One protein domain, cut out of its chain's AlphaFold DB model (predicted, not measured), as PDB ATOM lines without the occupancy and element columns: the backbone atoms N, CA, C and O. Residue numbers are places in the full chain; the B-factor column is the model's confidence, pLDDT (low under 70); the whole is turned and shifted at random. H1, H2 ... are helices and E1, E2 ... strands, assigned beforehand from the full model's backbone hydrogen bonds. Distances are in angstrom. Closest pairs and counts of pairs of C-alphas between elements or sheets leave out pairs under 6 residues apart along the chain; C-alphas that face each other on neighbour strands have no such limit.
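What this domain is: This is residues 3 to 135 of the 152 residues of an uncharacterized protein of Faecalibacterium prausnitzii (UniProt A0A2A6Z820). What shape does the backbone make? Two small three-stranded sheets, E1 E5 E6 and E2 E3 E4, lie partly face to face as a sandwich, with E1 meeting E2 at its bend. H1 lies across the first sheet toward one end of the long axis, and H2 stands up from the second toward the other end, where residues 75 to 83 stick out. What is it made of? The printed part has 133 residues, with two named helices and six named strands in the order H1 E1 E2 E3 E4 H2 E5 E6, a mixed class. The sheet E1 E5 E6 is mixed in direction and E2 E3 E4 is all antiparallel; the whole is compact, with a radius of gyration of the C-alphas of 15.6 A and spans of 47 by 33 by 28 A.

How they stand to each other: How does the first sheet stand? H1, residues 7 to 15, is on the sheet of E1, residues 21 to 25, E5, residues 102 to 109, and E6, residues 119 to 122, at a height over the sheet of 11.1 A; its closest C-alpha to E5 is Ala 13, 7.7 A from that of Leu 104. E1 and E5 are parallel, with N 22 and O 104 2.8 A apart, and the hairpin E5 and E6 is antiparallel, with N 103 and O 121 2.8 A apart. How does the second? E2, residues 33 to 45, E3, residues 51 to 61, and E4, residues 67 to 71, form a strongly twisted meander, each strand the antiparallel neighbour of the one before, with N 39 and O 56 2.8 A and N 57 and O 70 2.9 A apart. E1 and E2 touch, their closest C-alphas, Ile 24 and Ala 37, 5.9 A apart. Where is H2? H2, residues 82 to 93, stands up from this sheet at 51 degrees, and its closest C-alpha to E2 is Tyr 91, 6.2 A from that of Pro 38. In H1 and H2 every O i to N i+4 pair is within hydrogen-bond range.

Where its parts are: Where does H1 begin? C-alpha 7 is at (195.579, 187.185, 128.350). How long are the longer elements? E2 measures 32.6 A, E3 29.8 A, E5 23.2 A and H2 17.1 A. Where does E6 end? C-alpha 122 is at (178.440, 174.940, 129.079).

The domain as a whole: How far does it reach? The two C-alphas farthest apart, Asn 6 and Ala 78, are 49.8 A apart; the printed part has no cut and no long link. Where is confidence low? Residues 62 to 79 and 126 to 135 are under 70.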
ATOM      1  N   VAL A   3     189.432 175.949 128.114       83.50
ATOM      2  CA  VAL A   3     190.354 176.765 128.925       83.50
ATOM      3  C   VAL A   3     190.765 178.022 128.150       83.50
ATOM      4  O   VAL A   3     191.085 177.951 126.960       83.50
ATOM      5  N   LEU A   4     190.742 179.183 128.807       83.12
ATOM      6  CA  LEU A   4     191.233 180.446 128.258       83.12
ATOM      7  C   LEU A   4     192.612 180.759 128.850       83.12
ATOM      8  O   LEU A   4     192.692 181.233 129.971       83.12
ATOM      9  N   SER A   5     193.684 180.557 128.079       82.19
ATOM     10  CA  SER A   5     195.067 180.860 128.503       82.19
ATOM     11  C   SER A   5     195.630 182.162 127.911       82.19
ATOM     12  O   SER A   5     196.623 182.721 128.375       82.19
ATOM     13  N   ASN A   6     195.003 182.697 126.857       89.94
ATOM     14  CA  ASN A   6     195.442 183.945 126.236       89.94
ATOM     15  C   ASN A   6     194.941 185.160 127.037       89.94
ATOM     16  O   ASN A   6     193.733 185.375 127.137       89.94
ATOM     17  N   ARG A   7     195.868 185.999 127.516       85.25
ATOM     18  CA  ARG A   7     195.579 187.185 128.350       85.25
ATOM     19  C   ARG A   7     194.538 188.135 127.751       85.25
ATOM     20  O   ARG A   7     193.664 188.601 128.472       85.25
ATOM     21  N   THR A   8     194.585 188.392 126.444       88.12
ATOM     22  CA  THR A   8     193.614 189.266 125.766       88.12
ATOM     23  C   THR A   8     192.225 188.637 125.737       88.12
ATOM     24  O   THR A   8     191.238 189.327 125.977       88.12
ATOM     25  N   LYS A   9     192.131 187.321 125.501       86.81
ATOM     26  CA  LYS A   9     190.851 186.594 125.542       86.81
ATOM     27  C   LYS A   9     190.271 186.543 126.953       86.81
ATOM     28  O   LYS A   9     189.069 186.719 127.103       86.81
ATOM     29  N   ILE A  10     191.115 186.350 127.967       86.19
ATOM     30  CA  ILE A  10     190.710 186.388 129.379       86.19
ATOM     31  C   ILE A  10     190.152 187.770 129.728       86.19
ATOM     32  O   ILE A  10     189.024 187.877 130.204       86.19
ATOM     33  N   ALA A  11     190.909 188.833 129.439       85.94
ATOM     34  CA  ALA A  11     190.486 190.200 129.718       85.94
ATOM     35  C   ALA A  11     189.186 190.553 128.984       85.94
ATOM     36  O   ALA A  11     188.306 191.168 129.574       85.94
ATOM     37  N   ALA A  12     189.036 190.128 127.727       86.38
ATOM     38  CA  ALA A  12     187.813 190.359 126.971       86.38
ATOM     39  C   ALA A  12     186.606 189.619 127.568       86.38
ATOM     40  O   ALA A  12     185.535 190.206 127.701       86.38
ATOM     41  N   ALA A  13     186.785 188.356 127.962       86.19
ATOM     42  CA  ALA A  13     185.722 187.553 128.552       86.19
ATOM     43  C   ALA A  13     185.230 188.133 129.890       86.19
ATOM     44  O   ALA A  13     184.025 188.168 130.131       86.19
ATOM     45  N   ILE A  14     186.155 188.628 130.721       85.94
ATOM     46  CA  ILE A  14     185.851 189.218 132.032       85.94
ATOM     47  C   ILE A  14     185.295 190.642 131.887       85.94
ATOM     48  O   ILE A  14     184.207 190.931 132.379       85.94
ATOM     49  N   ASN A  15     186.019 191.536 131.209       86.19
ATOM     50  CA  ASN A  15     185.723 192.973 131.226       86.19
ATOM     51  C   ASN A  15     184.547 193.364 130.331       86.19
ATOM     52  O   ASN A  15     183.897 194.370 130.598       86.19
ATOM     53  N   PHE A  16     184.278 192.604 129.267       85.44
ATOM     54  CA  PHE A  16     183.168 192.891 128.352       85.44
ATOM     55  C   PHE A  16     181.938 192.023 128.617       85.44
ATOM     56  O   PHE A  16     181.039 191.988 127.782       85.44
ATOM     57  N   SER A  17     181.908 191.310 129.749       78.81
ATOM     58  CA  SER A  17     180.778 190.471 130.161       78.81
ATOM     59  C   SER A  17     180.298 189.526 129.051       78.81
ATOM     60  O   SER A  17     179.099 189.340 128.856       78.81
ATOM     61  N   GLN A  18     181.242 188.923 128.313       83.81
ATOM     62  CA  GLN A  18     180.923 187.981 127.227       83.81
ATOM     63  C   GLN A  18     180.167 186.751 127.743       83.81
ATOM     64  O   GLN A  18     179.397 186.138 127.008       83.81
ATOM     65  N   TYR A  19     180.391 186.415 129.014       86.88
ATOM     66  CA  TYR A  19     179.746 185.334 129.743       86.88
ATOM     67  C   TYR A  19     179.351 185.828 131.140       86.88
ATOM     68  O   TYR A  19     179.998 186.741 131.665       86.88
ATOM     69  N   PRO A  20     178.361 185.203 131.800       88.44
ATOM     70  CA  PRO A  20     178.230 185.307 133.246       88.44
ATOM     71  C   PRO A  20     179.528 184.823 133.902       88.44
ATOM     72  O   PRO A  20     179.965 183.692 133.670       88.44
ATOM     73  N   VAL A  21     180.159 185.694 134.687       89.75
ATOM     74  CA  VAL A  21     181.445 185.417 135.336       89.75
ATOM     75  C   VAL A  21     181.204 184.970 136.768       89.75
ATOM     76  O   VAL A  21     180.587 185.689 137.551       89.75
ATOM     77  N   ILE A  22     181.724 183.798 137.118       88.88
ATOM     78  CA  ILE A  22     181.630 183.215 138.453       88.88
ATOM     79  C   ILE A  22     183.043 183.082 139.024       88.88
ATOM     80  O   ILE A  22     183.901 182.432 138.427       88.88
ATOM     81  N   ARG A  23     183.297 183.695 140.185       89.56
ATOM     82  CA  ARG A  23     184.583 183.608 140.894       89.56
ATOM     83  C   ARG A  23     184.504 182.563 141.998       89.56
ATOM     84  O   ARG A  23     183.720 182.741 142.921       89.56
ATOM     85  N   ILE A  24     185.377 181.561 141.961       87.56
ATOM     86  CA  ILE A  24     185.538 180.578 143.040       87.56
ATOM     87  C   ILE A  24     186.888 180.800 143.721       87.56
ATOM     88  O   ILE A  24     187.906 180.978 143.052       87.56
ATOM     89  N   ASP A  25     186.883 180.802 145.052       87.88
ATOM     90  CA  ASP A  25     188.079 180.935 145.883       87.88
ATOM     91  C   ASP A  25     188.363 179.592 146.558       87.88
ATOM     92  O   ASP A  25     187.638 179.190 147.464       87.88
ATOM     93  N   LEU A  26     189.384 178.880 146.088       85.56
ATOM     94  CA  LEU A  26     189.686 177.509 146.506       85.56
ATOM     95  C   LEU A  26     190.150 177.413 147.965       85.56
ATOM     96  O   LEU A  26     190.045 176.340 148.550       85.56
ATOM     97  N   SER A  27     190.615 178.515 148.565       85.06
ATOM     98  CA  SER A  27     190.973 178.562 149.989       85.06
ATOM     99  C   SER A  27     189.748 178.635 150.908       85.06
ATOM    100  O   SER A  27     189.833 178.333 152.097       85.06
ATOM    101  N   LYS A  28     188.581 179.030 150.382       87.38
ATOM    102  CA  LYS A  28     187.342 179.076 151.160       87.38
ATOM    103  C   LYS A  28     186.712 177.694 151.164       87.38
ATOM    104  O   LYS A  28     185.963 177.357 150.255       87.38
ATOM    105  N   THR A  29     186.988 176.904 152.194       84.94
ATOM    106  CA  THR A  29     186.469 175.535 152.322       84.94
ATOM    107  C   THR A  29     185.649 175.326 153.592       84.94
ATOM    108  O   THR A  29     185.920 175.941 154.621       84.94
ATOM    109  N   ASP A  30     184.674 174.421 153.531       83.44
ATOM    110  CA  ASP A  30     183.924 173.882 154.666       83.44
ATOM    111  C   ASP A  30     184.119 172.351 154.774       83.44
ATOM    112  O   ASP A  30     184.958 171.758 154.094       83.44
ATOM    113  N   LEU A  31     183.344 171.690 155.642       80.31
ATOM    114  CA  LEU A  31     183.379 170.229 155.818       80.31
ATOM    115  C   LEU A  31     182.978 169.437 154.557       80.31
ATOM    116  O   LEU A  31     183.296 168.254 154.467       80.31
ATOM    117  N   TYR A  32     182.296 170.067 153.600       73.62
ATOM    118  CA  TYR A  32     181.754 169.437 152.395       73.62
ATOM    119  C   TYR A  32     182.588 169.736 151.136       73.62
ATOM    120  O   TYR A  32     182.489 169.004 150.150       73.62
ATOM    121  N   GLY A  33     183.428 170.774 151.147       80.81
ATOM    122  CA  GLY A  33     184.354 171.101 150.061       80.81
ATOM    123  C   GLY A  33     184.612 172.600 149.933       80.81
ATOM    124  O   GLY A  33     184.690 173.309 150.931       80.81
ATOM    125  N   VAL A  34     184.756 173.100 148.705       83.81
ATOM    126  CA  VAL A  34     184.944 174.539 148.450       83.81
ATOM    127  C   VAL A  34     183.599 175.250 148.580       83.81
ATOM    128  O   VAL A  34     182.613 174.851 147.953       83.81
ATOM    129  N   VAL A  35     183.564 176.309 149.387       82.88
ATOM    130  CA  VAL A  35     182.409 177.190 149.546       82.88
ATOM    131  C   VAL A  35     182.154 177.896 148.224       82.88
ATOM    132  O   VAL A  35     183.035 178.534 147.645       82.88
ATOM    133  N   GLY A  36     180.927 177.747 147.743       80.31
ATOM    134  CA  GLY A  36     180.560 178.194 146.419       80.31
ATOM    135  C   GLY A  36     180.351 179.696 146.269       80.31
ATOM    136  O   GLY A  36     180.267 180.446 147.240       80.31
ATOM    137  N   ALA A  37     180.219 180.121 145.018       85.81
ATOM    138  CA  ALA A  37     179.911 181.500 144.655       85.81
ATOM    139  C   ALA A  37     178.401 181.696 144.457       85.81
ATOM    140  O   ALA A  37     177.774 180.827 143.845       85.81
ATOM    141  N   PRO A  38     177.810 182.813 144.917       87.44
ATOM    142  CA  PRO A  38     176.388 183.084 144.734       87.44
ATOM    143  C   PRO A  38     176.045 183.219 143.249       87.44
ATOM    144  O   PRO A  38     176.767 183.853 142.479       87.44
ATOM    145  N   VAL A  39     174.907 182.651 142.860       86.62
ATOM    146  CA  VAL A  39     174.331 182.741 141.516       86.62
ATOM    147  C   VAL A  39     172.813 182.890 141.569       86.62
ATOM    148  O   VAL A  39     172.158 182.563 142.565       86.62
ATOM    149  N   ARG A  40     172.237 183.359 140.461       86.88
ATOM    150  CA  ARG A  40     170.792 183.357 140.218       86.88
ATOM    151  C   ARG A  40     170.475 182.459 139.032       86.88
ATOM    152  O   ARG A  40     170.911 182.737 137.921       86.88
ATOM    153  N   ILE A  41     169.718 181.397 139.257       84.56
ATOM    154  CA  ILE A  41     169.277 180.477 138.208       84.56
ATOM    155  C   ILE A  41     167.993 181.035 137.599       84.56
ATOM    156  O   ILE A  41     167.036 181.312 138.323       84.56
ATOM    157  N   ASP A  42     167.986 181.225 136.282       85.00
ATOM    158  CA  ASP A  42     166.799 181.611 135.517       85.00
ATOM    159  C   ASP A  42     165.783 180.464 135.529       85.00
ATOM    160  O   ASP A  42     166.056 179.376 135.017       85.00
ATOM    161  N   ASN A  43     164.629 180.710 136.148       83.56
ATOM    162  CA  ASN A  43     163.537 179.753 136.276       83.56
ATOM    163  C   ASN A  43     162.269 180.246 135.558       83.56
ATOM    164  O   ASN A  43     161.144 179.929 135.951       83.56
ATOM    165  N   GLY A  44     162.454 181.042 134.502       83.88
ATOM    166  CA  GLY A  44     161.372 181.577 133.688       83.88
ATOM    167  C   GLY A  44     160.728 182.805 134.319       83.88
ATOM    168  O   GLY A  44     161.408 183.692 134.834       83.88
ATOM    169  N   THR A  45     159.403 182.889 134.244       87.31
ATOM    170  CA  THR A  45     158.633 184.044 134.716       87.31
ATOM    171  C   THR A  45     157.516 183.611 135.648       87.31
ATOM    172  O   THR A  45     156.915 182.550 135.467       87.31
ATOM    173  N   PHE A  46     157.189 184.459 136.617       79.44
ATOM    174  CA  PHE A  46     155.956 184.320 137.382       79.44
ATOM    175  C   PHE A  46     154.731 184.474 136.475       79.44
ATOM    176  O   PHE A  46     154.809 185.002 135.365       79.44
ATOM    177  N   THR A  47     153.566 184.055 136.972       77.88
ATOM    178  CA  THR A  47     152.276 184.263 136.291       77.88
ATOM    179  C   THR A  47     151.968 185.741 136.038       77.88
ATOM    180  O   THR A  47     151.220 186.064 135.122       77.88
ATOM    181  N   THR A  48     152.563 186.633 136.827       85.81
ATOM    182  CA  THR A  48     152.480 188.094 136.730       85.81
ATOM    183  C   THR A  48     153.458 188.704 135.712       85.81
ATOM    184  O   THR A  48     153.333 189.878 135.376       85.81
ATOM    185  N   GLY A  49     154.366 187.903 135.138       81.81
ATOM    186  CA  GLY A  49     155.272 188.296 134.052       81.81
ATOM    187  C   GLY A  49     156.678 188.714 134.492       81.81
ATOM    188  O   GLY A  49     157.571 188.811 133.651       81.81
ATOM    189  N   GLU A  50     156.923 188.919 135.786       84.19
ATOM    190  CA  GLU A  50     158.257 189.212 136.307       84.19
ATOM    191  C   GLU A  50     159.177 187.988 136.204       84.19
ATOM    192  O   GLU A  50     158.725 186.849 136.376       84.19
ATOM    193  N   PRO A  51     160.484 188.193 135.963       84.62
ATOM    194  CA  PRO A  51     161.432 187.092 135.923       84.62
ATOM    195  C   PRO A  51     161.531 186.408 137.288       84.62
ATOM    196  O   PRO A  51     161.671 187.056 138.330       84.62
ATOM    197  N   TYR A  52     161.496 185.079 137.270       82.75
ATOM    198  CA  TYR A  52     161.658 184.251 138.448       82.75
ATOM    199  C   TYR A  52     163.080 183.703 138.501       82.75
ATOM    200  O   TYR A  52     163.467 182.844 137.712       82.75
ATOM    201  N   PHE A  53     163.857 184.191 139.466       83.69
ATOM    202  CA  PHE A  53     165.203 183.698 139.721       83.69
ATOM    203  C   PHE A  53     165.258 182.901 141.014       83.69
ATOM    204  O   PHE A  53     164.826 183.379 142.068       83.69
ATOM    205  N   VAL A  54     165.863 181.719 140.951       80.88
ATOM    206  CA  VAL A  54     166.155 180.922 142.141       80.88
ATOM    207  C   VAL A  54     167.586 181.177 142.591       80.88
ATOM    208  O   VAL A  54     168.518 181.243 141.792       80.88
ATOM    209  N   ARG A  55     167.751 181.390 143.895       82.81
ATOM    210  CA  ARG A  55     169.049 181.638 144.521       82.81
ATOM    211  C   ARG A  55     169.794 180.320 144.675       82.81
ATOM    212  O   ARG A  55     169.229 179.369 145.212       82.81
ATOM    213  N   GLY A  56     171.059 180.289 144.280       78.81
ATOM    214  CA  GLY A  56     171.924 179.144 144.542       78.81
ATOM    215  C   GLY A  56     173.393 179.516 144.665       78.81
ATOM    216  O   GLY A  56     173.759 180.681 144.513       78.81
ATOM    217  N   TYR A  57     174.236 178.522 144.928       80.12
ATOM    218  CA  TYR A  57     175.690 178.673 144.955       80.12
ATOM    219  C   TYR A  57     176.362 177.630 144.065       80.12
ATOM    220  O   TYR A  57     175.960 176.470 144.082       80.12
ATOM    221  N   LEU A  58     177.397 178.022 143.316       80.81
ATOM    222  CA  LEU A  58     178.254 177.089 142.576       80.81
ATOM    223  C   LEU A  58     179.373 176.583 143.481       80.81
ATOM    224  O   LEU A  58     180.280 177.361 143.764       80.81
ATOM    225  N   ARG A  59     179.344 175.318 143.903       79.56
ATOM    226  CA  ARG A  59     180.321 174.738 144.839       79.56
ATOM    227  C   ARG A  59     181.044 173.521 144.269       79.56
ATOM    228  O   ARG A  59     180.579 172.920 143.308       79.56
ATOM    229  N   THR A  60     182.146 173.139 144.912       75.62
ATOM    230  CA  THR A  60     182.844 171.870 144.650       75.62
ATOM    231  C   THR A  60     182.721 170.967 145.867       75.62
ATOM    232  O   THR A  60     183.092 171.388 146.964       75.62
ATOM    233  N   PHE A  61     182.268 169.725 145.685       73.31
ATOM    234  CA  PHE A  61     182.276 168.715 146.747       73.31
ATOM    235  C   PHE A  61     183.603 167.957 146.799       73.31
ATOM    236  O   PHE A  61     184.150 167.580 145.759       73.31
ATOM    237  N   LYS A  62     184.104 167.727 148.019       65.94
ATOM    238  CA  LYS A  62     185.431 167.148 148.290       65.94
ATOM    239  C   LYS A  62     185.669 165.808 147.583       65.94
ATOM    240  O   LYS A  62     186.764 165.583 147.076       65.94
ATOM    241  N   ASP A  63     184.642 164.968 147.506       65.69
ATOM    242  CA  ASP A  63     184.763 163.600 146.986       65.69
ATOM    243  C   ASP A  63     184.344 163.471 145.512       65.69
ATOM    244  O   ASP A  63     184.571 162.435 144.886       65.69
ATOM    245  N   GLU A  64     183.752 164.518 144.932       59.22
ATOM    246  CA  GLU A  64     183.167 164.443 143.591       59.22
ATOM    247  C   GLU A  64     184.044 165.102 142.522       59.22
ATOM    248  O   GLU A  64     183.996 164.684 141.368       59.22
ATOM    249  N   ASN A  65     184.876 166.094 142.874       64.75
ATOM    250  CA  ASN A  65     185.616 166.917 141.900       64.75
ATOM    251  C   ASN A  65     184.705 167.462 140.776       64.75
ATOM    252  O   ASN A  65     185.106 167.579 139.616       64.75
ATOM    253  N   VAL A  66     183.451 167.770 141.114       66.56
ATOM    254  CA  VAL A  66     182.452 168.337 140.204       66.56
ATOM    255  C   VAL A  66     181.961 169.657 140.780       66.56
ATOM    256  O   VAL A  66     181.815 169.812 141.993       66.56
ATOM    257  N   LEU A  67     181.720 170.609 139.881       69.25
ATOM    258  CA  LEU A  67     181.066 171.872 140.185       69.25
ATOM    259  C   LEU A  67     179.546 171.687 140.112       69.25
ATOM    260  O   LEU A  67     179.015 171.262 139.085       69.25
ATOM    261  N   THR A  68     178.848 172.020 141.190       67.69
ATOM    262  CA  THR A  68     177.403 171.809 141.341       67.69
ATOM    263  C   THR A  68     176.711 173.093 141.780       67.69
ATOM    264  O   THR A  68     177.266 173.870 142.561       67.69
ATOM    265  N   PHE A  69     175.501 173.341 141.267       65.75
ATOM    266  CA  PHE A  69     174.643 174.387 141.821       65.75
ATOM    267  C   PHE A  69     173.816 173.810 142.962       65.75
ATOM    268  O   PHE A  69     173.121 172.814 142.774       65.75
ATOM    269  N   ASP A  70     173.877 174.459 144.120       63.75
ATOM    270  CA  ASP A  70     173.050 174.144 145.281       63.75
ATOM    271  C   ASP A  70     172.039 175.266 145.527       63.75
ATOM    272  O   ASP A  70     172.413 176.439 145.609       63.75
ATOM    273  N   ALA A  71     170.758 174.915 145.609       61.12
ATOM    274  CA  ALA A  71     169.670 175.868 145.755       61.12
ATOM    275  C   ALA A  71     169.484 176.266 147.224       61.12
ATOM    276  O   ALA A  71     169.230 175.443 148.101       61.12
ATOM    277  N   GLY A  72     169.556 177.566 147.501       57.16
ATOM    278  CA  GLY A  72     169.353 178.088 148.844       57.16
ATOM    279  C   GLY A  72     167.868 178.222 149.169       57.16
ATOM    280  O   GLY A  72     167.215 179.145 148.683       57.16
ATOM    281  N   GLY A  73     167.348 177.374 150.060       43.62
ATOM    282  CA  GLY A  73     166.028 177.576 150.656       43.62
ATOM    283  C   GLY A  73     165.944 178.938 151.362       43.62
ATOM    284  O   GLY A  73     166.820 179.308 152.152       43.62
ATOM    285  N   VAL A  74     164.903 179.717 151.069       44.25
ATOM    286  CA  VAL A  74     164.609 180.962 151.790       44.25
ATOM    287  C   VAL A  74     163.451 180.674 152.736       44.25
ATOM    288  O   VAL A  74     162.299 180.626 152.320       44.25
ATOM    289  N   ALA A  75     163.752 180.459 154.015       38.62
ATOM    290  CA  ALA A  75     162.720 180.484 155.041       38.62
ATOM    291  C   ALA A  75     162.280 181.942 155.243       38.62
ATOM    292  O   ALA A  75     163.099 182.797 155.580       38.62
ATOM    293  N   LEU A  76     160.994 182.220 155.022       43.75
ATOM    294  CA  LEU A  76     160.362 183.503 155.322       43.75
ATOM    295  C   LEU A  76     160.367 183.713 156.846       43.75
ATOM    296  O   LEU A  76     159.461 183.267 157.547       43.75
ATOM    297  N   LYS A  77     161.408 184.357 157.382       49.94
ATOM    298  CA  LYS A  77     161.372 184.905 158.743       49.94
ATOM    299  C   LYS A  77     160.606 186.228 158.716       49.94
ATOM    300  O   LYS A  77     160.782 187.026 157.803       49.94
ATOM    301  N   ALA A  78     159.773 186.461 159.730       51.84
ATOM    302  CA  ALA A  78     158.896 187.633 159.813       51.84
ATOM    303  C   ALA A  78     159.644 188.979 159.930       51.84
ATOM    304  O   ALA A  78     159.045 190.023 159.697       51.84
ATOM    305  N   ASN A  79     160.941 188.956 160.259       62.88
ATOM    306  CA  ASN A  79     161.768 190.147 160.434       62.88
ATOM    307  C   ASN A  79     162.977 190.095 159.494       62.88
ATOM    308  O   ASN A  79     163.705 189.101 159.491       62.88
ATOM    309  N   LEU A  80     163.201 191.181 158.750       70.88
ATOM    310  CA  LEU A  80     164.380 191.378 157.909       70.88
ATOM    311  C   LEU A  80     165.581 191.747 158.792       70.88
ATOM    312  O   LEU A  80     165.585 192.797 159.434       70.88
ATOM    313  N   SER A  81     166.592 190.882 158.846       78.44
ATOM    314  CA  SER A  81     167.837 191.133 159.579       78.44
ATOM    315  C   SER A  81     168.893 191.825 158.710       78.44
ATOM    316  O   SER A  81     168.817 191.814 157.483       78.44
ATOM    317  N   TYR A  82     169.939 192.368 159.344       79.38
ATOM    318  CA  TYR A  82     171.136 192.855 158.645       79.38
ATOM    319  C   TYR A  82     171.715 191.794 157.695       79.38
ATOM    320  O   TYR A  82     171.978 192.070 156.528       79.38
ATOM    321  N   SER A  83     171.838 190.550 158.172       77.19
ATOM    322  CA  SER A  83     172.331 189.432 157.362       77.19
ATOM    323  C   SER A  83     171.437 189.116 156.166       77.19
ATOM    324  O   SER A  83     171.942 188.702 155.124       77.19
ATOM    325  N   ASP A  84     170.123 189.325 156.285       73.56
ATOM    326  CA  ASP A  84     169.217 189.156 155.151       73.56
ATOM    327  C   ASP A  84     169.455 190.244 154.102       73.56
ATOM    328  O   ASP A  84     169.473 189.934 152.913       73.56
ATOM    329  N   TYR A  85     169.696 191.489 154.526       78.44
ATOM    330  CA  TYR A  85     169.986 192.607 153.626       78.44
ATOM    331  C   TYR A  85     171.291 192.392 152.852       78.44
ATOM    332  O   TYR A  85     171.287 192.437 151.623       78.44
ATOM    333  N   GLU A  86     172.376 192.053 153.553       84.25
ATOM    334  CA  GLU A  86     173.672 191.724 152.942       84.25
ATOM    335  C   GLU A  86     173.540 190.583 151.928       84.25
ATOM    336  O   GLU A  86     173.942 190.709 150.770       84.25
ATOM    337  N   ARG A  87     172.873 189.491 152.319       80.94
ATOM    338  CA  ARG A  87     172.647 188.347 151.431       80.94
ATOM    339  C   ARG A  87     171.799 188.739 150.219       80.94
ATOM    340  O   ARG A  87     172.090 188.327 149.101       80.94
ATOM    341  N   MET A  88     170.741 189.530 150.397       80.69
ATOM    342  CA  MET A  88     169.909 190.008 149.285       80.69
ATOM    343  C   MET A  88     170.700 190.868 148.294       80.69
ATOM    344  O   MET A  88     170.529 190.702 147.083       80.69
ATOM    345  N   LEU A  89     171.570 191.752 148.787       81.88
ATOM    346  CA  LEU A  89     172.458 192.565 147.954       81.88
ATOM    347  C   LEU A  89     173.469 191.704 147.195       81.88
ATOM    348  O   LEU A  89     173.659 191.898 145.993       81.88
ATOM    349  N   GLU A  90     174.064 190.716 147.859       85.00
ATOM    350  CA  GLU A  90     174.997 189.773 147.243       85.00
ATOM    351  C   GLU A  90     174.346 189.041 146.057       85.00
ATOM    352  O   GLU A  90     174.860 189.074 144.937       85.00
ATOM    353  N   TYR A  91     173.150 188.476 146.250       82.62
ATOM    354  CA  TYR A  91     172.413 187.809 145.170       82.62
ATOM    355  C   TYR A  91     171.950 188.750 144.058       82.62
ATOM    356  O   TYR A  91     171.861 188.330 142.906       82.62
ATOM    357  N   THR A  92     171.642 190.009 144.368       82.56
ATOM    358  CA  THR A  92     171.232 190.991 143.350       82.56
ATOM    359  C   THR A  92     172.361 191.267 142.355       82.56
ATOM    360  O   THR A  92     172.101 191.437 141.162       82.56
ATOM    361  N   ASN A  93     173.607 191.230 142.829       84.69
ATOM    362  CA  ASN A  93     174.807 191.399 142.013       84.69
ATOM    363  C   ASN A  93     175.338 190.080 141.430       84.69
ATOM    364  O   ASN A  93     176.241 190.094 140.595       84.69
ATOM    365  N   ALA A  94     174.776 188.941 141.840       88.38
ATOM    366  CA  ALA A  94     175.205 187.637 141.367       88.38
ATOM    367  C   ALA A  94     174.857 187.419 139.881       88.38
ATOM    368  O   ALA A  94     173.785 187.852 139.419       88.38
ATOM    369  N   PRO A  95     175.723 186.713 139.129       88.62
ATOM    370  CA  PRO A  95     175.487 186.391 137.727       88.62
ATOM    371  C   PRO A  95     174.214 185.555 137.554       88.62
ATOM    372  O   PRO A  95     173.884 184.707 138.389       88.62
ATOM    373  N   ILE A  96     173.509 185.801 136.448       88.88
ATOM    374  CA  ILE A  96     172.333 185.025 136.054       88.88
ATOM    375  C   ILE A  96     172.788 183.872 135.161       88.88
ATOM    376  O   ILE A  96     173.472 184.096 134.160       88.88
ATOM    377  N   VAL A  97     172.389 182.657 135.521       87.62
ATOM    378  CA  VAL A  97     172.725 181.417 134.823       87.62
ATOM    379  C   VAL A  97     171.466 180.827 134.203       87.62
ATOM    380  O   VAL A  97     170.459 180.642 134.885       87.62
ATOM    381  N   LYS A  98     171.541 180.508 132.911       86.25
ATOM    382  CA  LYS A  98     170.462 179.904 132.127       86.25
ATOM    383  C   LYS A  98     170.820 178.478 131.694       86.25
ATOM    384  O   LYS A  98     172.005 178.128 131.669       86.25
ATOM    385  N   PRO A  99     169.825 177.654 131.327       82.44
ATOM    386  CA  PRO A  99     170.072 176.402 130.620       82.44
ATOM    387  C   PRO A  99     170.761 176.637 129.272       82.44
ATOM    388  O   PRO A  99     170.503 177.647 128.617       82.44
ATOM    389  N   ASP A 100     171.608 175.692 128.862       82.88
ATOM    390  CA  ASP A 100     172.342 175.715 127.590       82.88
ATOM    391  C   ASP A 100     173.060 177.059 127.321       82.88
ATOM    392  O   ASP A 100     172.947 177.672 126.258       82.88
ATOM    393  N   GLN A 101     173.796 177.542 128.322       86.38
ATOM    394  CA  GLN A 101     174.534 178.802 128.304       86.38
ATOM    395  C   GLN A 101     176.015 178.572 128.614       86.38
ATOM    396  O   GLN A 101     176.369 177.761 129.470       86.38
ATOM    397  N   ASP A 102     176.887 179.329 127.949       89.06
ATOM    398  CA  ASP A 102     178.302 179.396 128.311       89.06
ATOM    399  C   ASP A 102     178.491 180.314 129.527       89.06
ATOM    400  O   ASP A 102     178.071 181.474 129.516       89.06
ATOM    401  N   ILE A 103     179.160 179.807 130.558       88.62
ATOM    402  CA  ILE A 103     179.571 180.539 131.758       88.62
ATOM    403  C   ILE A 103     181.097 180.549 131.856       88.62
ATOM    404  O   ILE A 103     181.763 179.609 131.415       88.62
ATOM    405  N   LEU A 104     181.657 181.598 132.456       89.25
ATOM    406  CA  LEU A 104     183.088 181.700 132.726       89.25
ATOM    407  C   LEU A 104     183.343 181.481 134.216       89.25
ATOM    408  O   LEU A 104     182.875 182.259 135.044       89.25
ATOM    409  N   VAL A 105     184.118 180.454 134.555       88.25
ATOM    410  CA  VAL A 105     184.548 180.183 135.929       88.25
ATOM    411  C   VAL A 105     185.998 180.619 136.096       88.25
ATOM    412  O   VAL A 105     186.903 180.090 135.450       88.25
ATOM    413  N   CYS A 106     186.213 181.589 136.980       88.50
ATOM    414  CA  CYS A 106     187.523 182.107 137.349       88.50
ATOM    415  C   CYS A 106     187.896 181.564 138.730       88.50
ATOM    416  O   CYS A 106     187.251 181.899 139.726       88.50
ATOM    417  N   MET A 107     188.933 180.731 138.790       87.50
ATOM    418  CA  MET A 107     189.398 180.111 140.031       87.50
ATOM    419  C   MET A 107     190.634 180.833 140.556       87.50
ATOM    420  O   MET A 107     191.565 181.135 139.806       87.50
ATOM    421  N   VAL A 108     190.649 181.091 141.859       88.56
ATOM    422  CA  VAL A 108     191.798 181.658 142.568       88.56
ATOM    423  C   VAL A 108     192.009 180.921 143.880       88.56
ATOM    424  O   VAL A 108     191.079 180.328 144.414       88.56
ATOM    425  N   ASP A 109     193.220 180.988 144.408       86.25
ATOM    426  CA  ASP A 109     193.528 180.622 145.786       86.25
ATOM    427  C   ASP A 109     194.037 181.885 146.480       86.25
ATOM    428  O   ASP A 109     195.159 182.339 146.233       86.25
ATOM    429  N   SER A 110     193.177 182.513 147.283       88.25
ATOM    430  CA  SER A 110     193.516 183.776 147.942       88.25
ATOM    431  C   SER A 110     194.576 183.634 149.035       88.25
ATOM    432  O   SER A 110     195.307 184.595 149.280       88.25
ATOM    433  N   GLU A 111     194.704 182.457 149.652       88.25
ATOM    434  CA  GLU A 111     195.687 182.200 150.706       88.25
ATOM    435  C   GLU A 111     197.085 182.034 150.103       88.25
ATOM    436  O   GLU A 111     198.034 182.699 150.524       88.25
ATOM    437  N   ARG A 112     197.198 181.235 149.035       86.50
ATOM    438  CA  ARG A 112     198.453 181.032 148.290       86.50
ATOM    439  C   ARG A 112     198.762 182.143 147.284       86.50
ATOM    440  O   ARG A 112     199.845 182.158 146.707       86.50
ATOM    441  N   ARG A 113     197.824 183.072 147.065       86.31
ATOM    442  CA  ARG A 113     197.886 184.140 146.047       86.31
ATOM    443  C   ARG A 113     198.082 183.606 144.622       86.31
ATOM    444  O   ARG A 113     198.806 184.204 143.825       86.31
ATOM    445  N   LEU A 114     197.420 182.498 144.296       84.69
ATOM    446  CA  LEU A 114     197.471 181.879 142.971       84.69
ATOM    447  C   LEU A 114     196.221 182.216 142.154       84.69
ATOM    448  O   LEU A 114     195.113 182.323 142.682       84.69
ATOM    449  N   VAL A 115     196.406 182.359 140.843       84.56
ATOM    450  CA  VAL A 115     195.329 182.532 139.862       84.56
ATOM    451  C   VAL A 115     195.452 181.415 138.839       84.56
ATOM    452  O   VAL A 115     196.536 181.192 138.303       84.56
ATOM    453  N   TYR A 116     194.347 180.728 138.577       85.25
ATOM    454  CA  TYR A 116     194.280 179.657 137.590       85.25
ATOM    455  C   TYR A 116     193.673 180.173 136.286       85.25
ATOM    456  O   TYR A 116     192.929 181.159 136.279       85.25
ATOM    457  N   ASP A 117     193.967 179.489 135.177       82.75
ATOM    458  CA  ASP A 117     193.372 179.826 133.887       82.75
ATOM    459  C   ASP A 117     191.838 179.697 133.952       82.75
ATOM    460  O   ASP A 117     191.320 178.652 134.368       82.75
ATOM    461  N   PRO A 118     191.083 180.733 133.539       85.50
ATOM    462  CA  PRO A 118     189.633 180.670 133.513       85.50
ATOM    463  C   PRO A 118     189.119 179.584 132.577       85.50
ATOM    464  O   PRO A 118     189.658 179.341 131.490       85.50
ATOM    465  N   VAL A 119     188.004 178.986 132.972       84.62
ATOM    466  CA  VAL A 119     187.379 177.898 132.234       84.62
ATOM    467  C   VAL A 119     186.004 178.334 131.756       84.62
ATOM    468  O   VAL A 119     185.162 178.751 132.548       84.62
ATOM    469  N   VAL A 120     185.769 178.221 130.452       85.75
ATOM    470  CA  VAL A 120     184.436 178.338 129.863       85.75
ATOM    471  C   VAL A 120     183.763 176.977 129.902       85.75
ATOM    472  O   VAL A 120     184.294 175.958 129.434       85.75
ATOM    473  N   LEU A 121     182.572 176.988 130.473       84.19
ATOM    474  CA  LEU A 121     181.763 175.831 130.779       84.19
ATOM    475  C   LEU A 121     180.376 176.012 130.168       84.19
ATOM    476  O   LEU A 121     179.839 177.113 130.192       84.19
ATOM    477  N   ARG A 122     179.801 174.940 129.623       82.75
ATOM    478  CA  ARG A 122     178.440 174.940 129.079       82.75
ATOM    479  C   ARG A 122     177.502 174.367 130.133       82.75
ATOM    480  O   ARG A 122     177.750 173.267 130.616       82.75
ATOM    481  N   THR A 123     176.446 175.085 130.499       78.44
ATOM    482  CA  THR A 123     175.394 174.523 131.353       78.44
ATOM    483  C   THR A 123     174.584 173.480 130.583       78.44
ATOM    484  O   THR A 123     174.432 173.560 129.364       78.44
ATOM    485  N   GLY A 124     174.058 172.475 131.288       72.38
ATOM    486  CA  GLY A 124     173.208 171.457 130.674       72.38
ATOM    487  C   GLY A 124     171.891 172.028 130.131       72.38
ATOM    488  O   GLY A 124     171.507 173.166 130.413       72.38
ATOM    489  N   LYS A 125     171.143 171.196 129.395       72.62
ATOM    490  CA  LYS A 125     169.809 171.545 128.854       72.62
ATOM    491  C   LYS A 125     168.779 171.883 129.935       72.62
ATOM    492  O   LYS A 125     167.746 172.476 129.641       72.62
ATOM    493  N   ARG A 126     169.051 171.479 131.174       67.19
ATOM    494  CA  ARG A 126     168.288 171.817 132.369       67.19
ATOM    495  C   ARG A 126     169.274 172.176 133.474       67.19
ATOM    496  O   ARG A 126     170.288 171.503 133.640       67.19
ATOM    497  N   VAL A 127     168.942 173.210 134.231       66.50
ATOM    498  CA  VAL A 127     169.551 173.511 135.526       66.50
ATOM    499  C   VAL A 127     168.411 173.356 136.521       66.50
ATOM    500  O   VAL A 127     167.454 174.124 136.438       66.50
ATOM    501  N   ASP A 128     168.411 172.304 137.351       63.12
ATOM    502  CA  ASP A 128     167.314 172.133 138.305       63.12
ATOM    503  C   ASP A 128     167.402 173.234 139.372       63.12
ATOM    504  O   ASP A 128     168.453 173.392 139.996       63.12
ATOM    505  N   PRO A 129     166.330 174.010 139.579       59.00
ATOM    506  CA  PRO A 129     166.320 175.089 140.555       59.00
ATOM    507  C   PRO A 129     166.212 174.615 142.011       59.00
ATOM    508  O   PRO A 129     166.401 175.436 142.901       59.00
ATOM    509  N   TYR A 130     165.879 173.348 142.280       56.16
ATOM    510  CA  TYR A 130     165.574 172.854 143.632       56.16
ATOM    511  C   TYR A 130     166.394 171.629 144.058       56.16
ATOM    512  O   TYR A 130     166.280 171.197 145.205       56.16
ATOM    513  N   CYS A 131     167.234 171.091 143.177       44.78
ATOM    514  CA  CYS A 131     168.148 169.992 143.478       44.78
ATOM    515  C   CYS A 131     169.604 170.413 143.272       44.78
ATOM    516  O   CYS A 131     169.900 171.192 142.364       44.78
ATOM    517  N   MET A 132     170.509 169.814 144.060       52.69
ATOM    518  CA  MET A 132     171.947 169.776 143.775       52.69
ATOM    519  C   MET A 132     172.135 169.125 142.406       52.69
ATOM    520  O   MET A 132     172.202 167.903 142.293       52.69
ATOM    521  N   THR A 133     172.106 169.920 141.343       46.66
ATOM    522  CA  THR A 133     172.239 169.376 139.997       46.66
ATOM    523  C   THR A 133     173.728 169.252 139.739       46.66
ATOM    524  O   THR A 133     174.400 170.293 139.689       46.66
ATOM    525  N   PRO A 134     174.275 168.031 139.572       48.88
ATOM    526  CA  PRO A 134     175.541 167.894 138.889       48.88
ATOM    527  C   PRO A 134     175.302 168.493 137.520       48.88
ATOM    528  O   PRO A 134     174.512 167.990 136.722       48.88
ATOM    529  N   LEU A 135     175.890 169.657 137.292       50.94
ATOM    530  CA  LEU A 135     175.886 170.188 135.957       50.94
ATOM    531  C   LEU A 135     176.537 169.116 135.072       50.94
ATOM    532  O   LEU A 135     177.531 168.511 135.481       50.94
TER     533      LEU A 135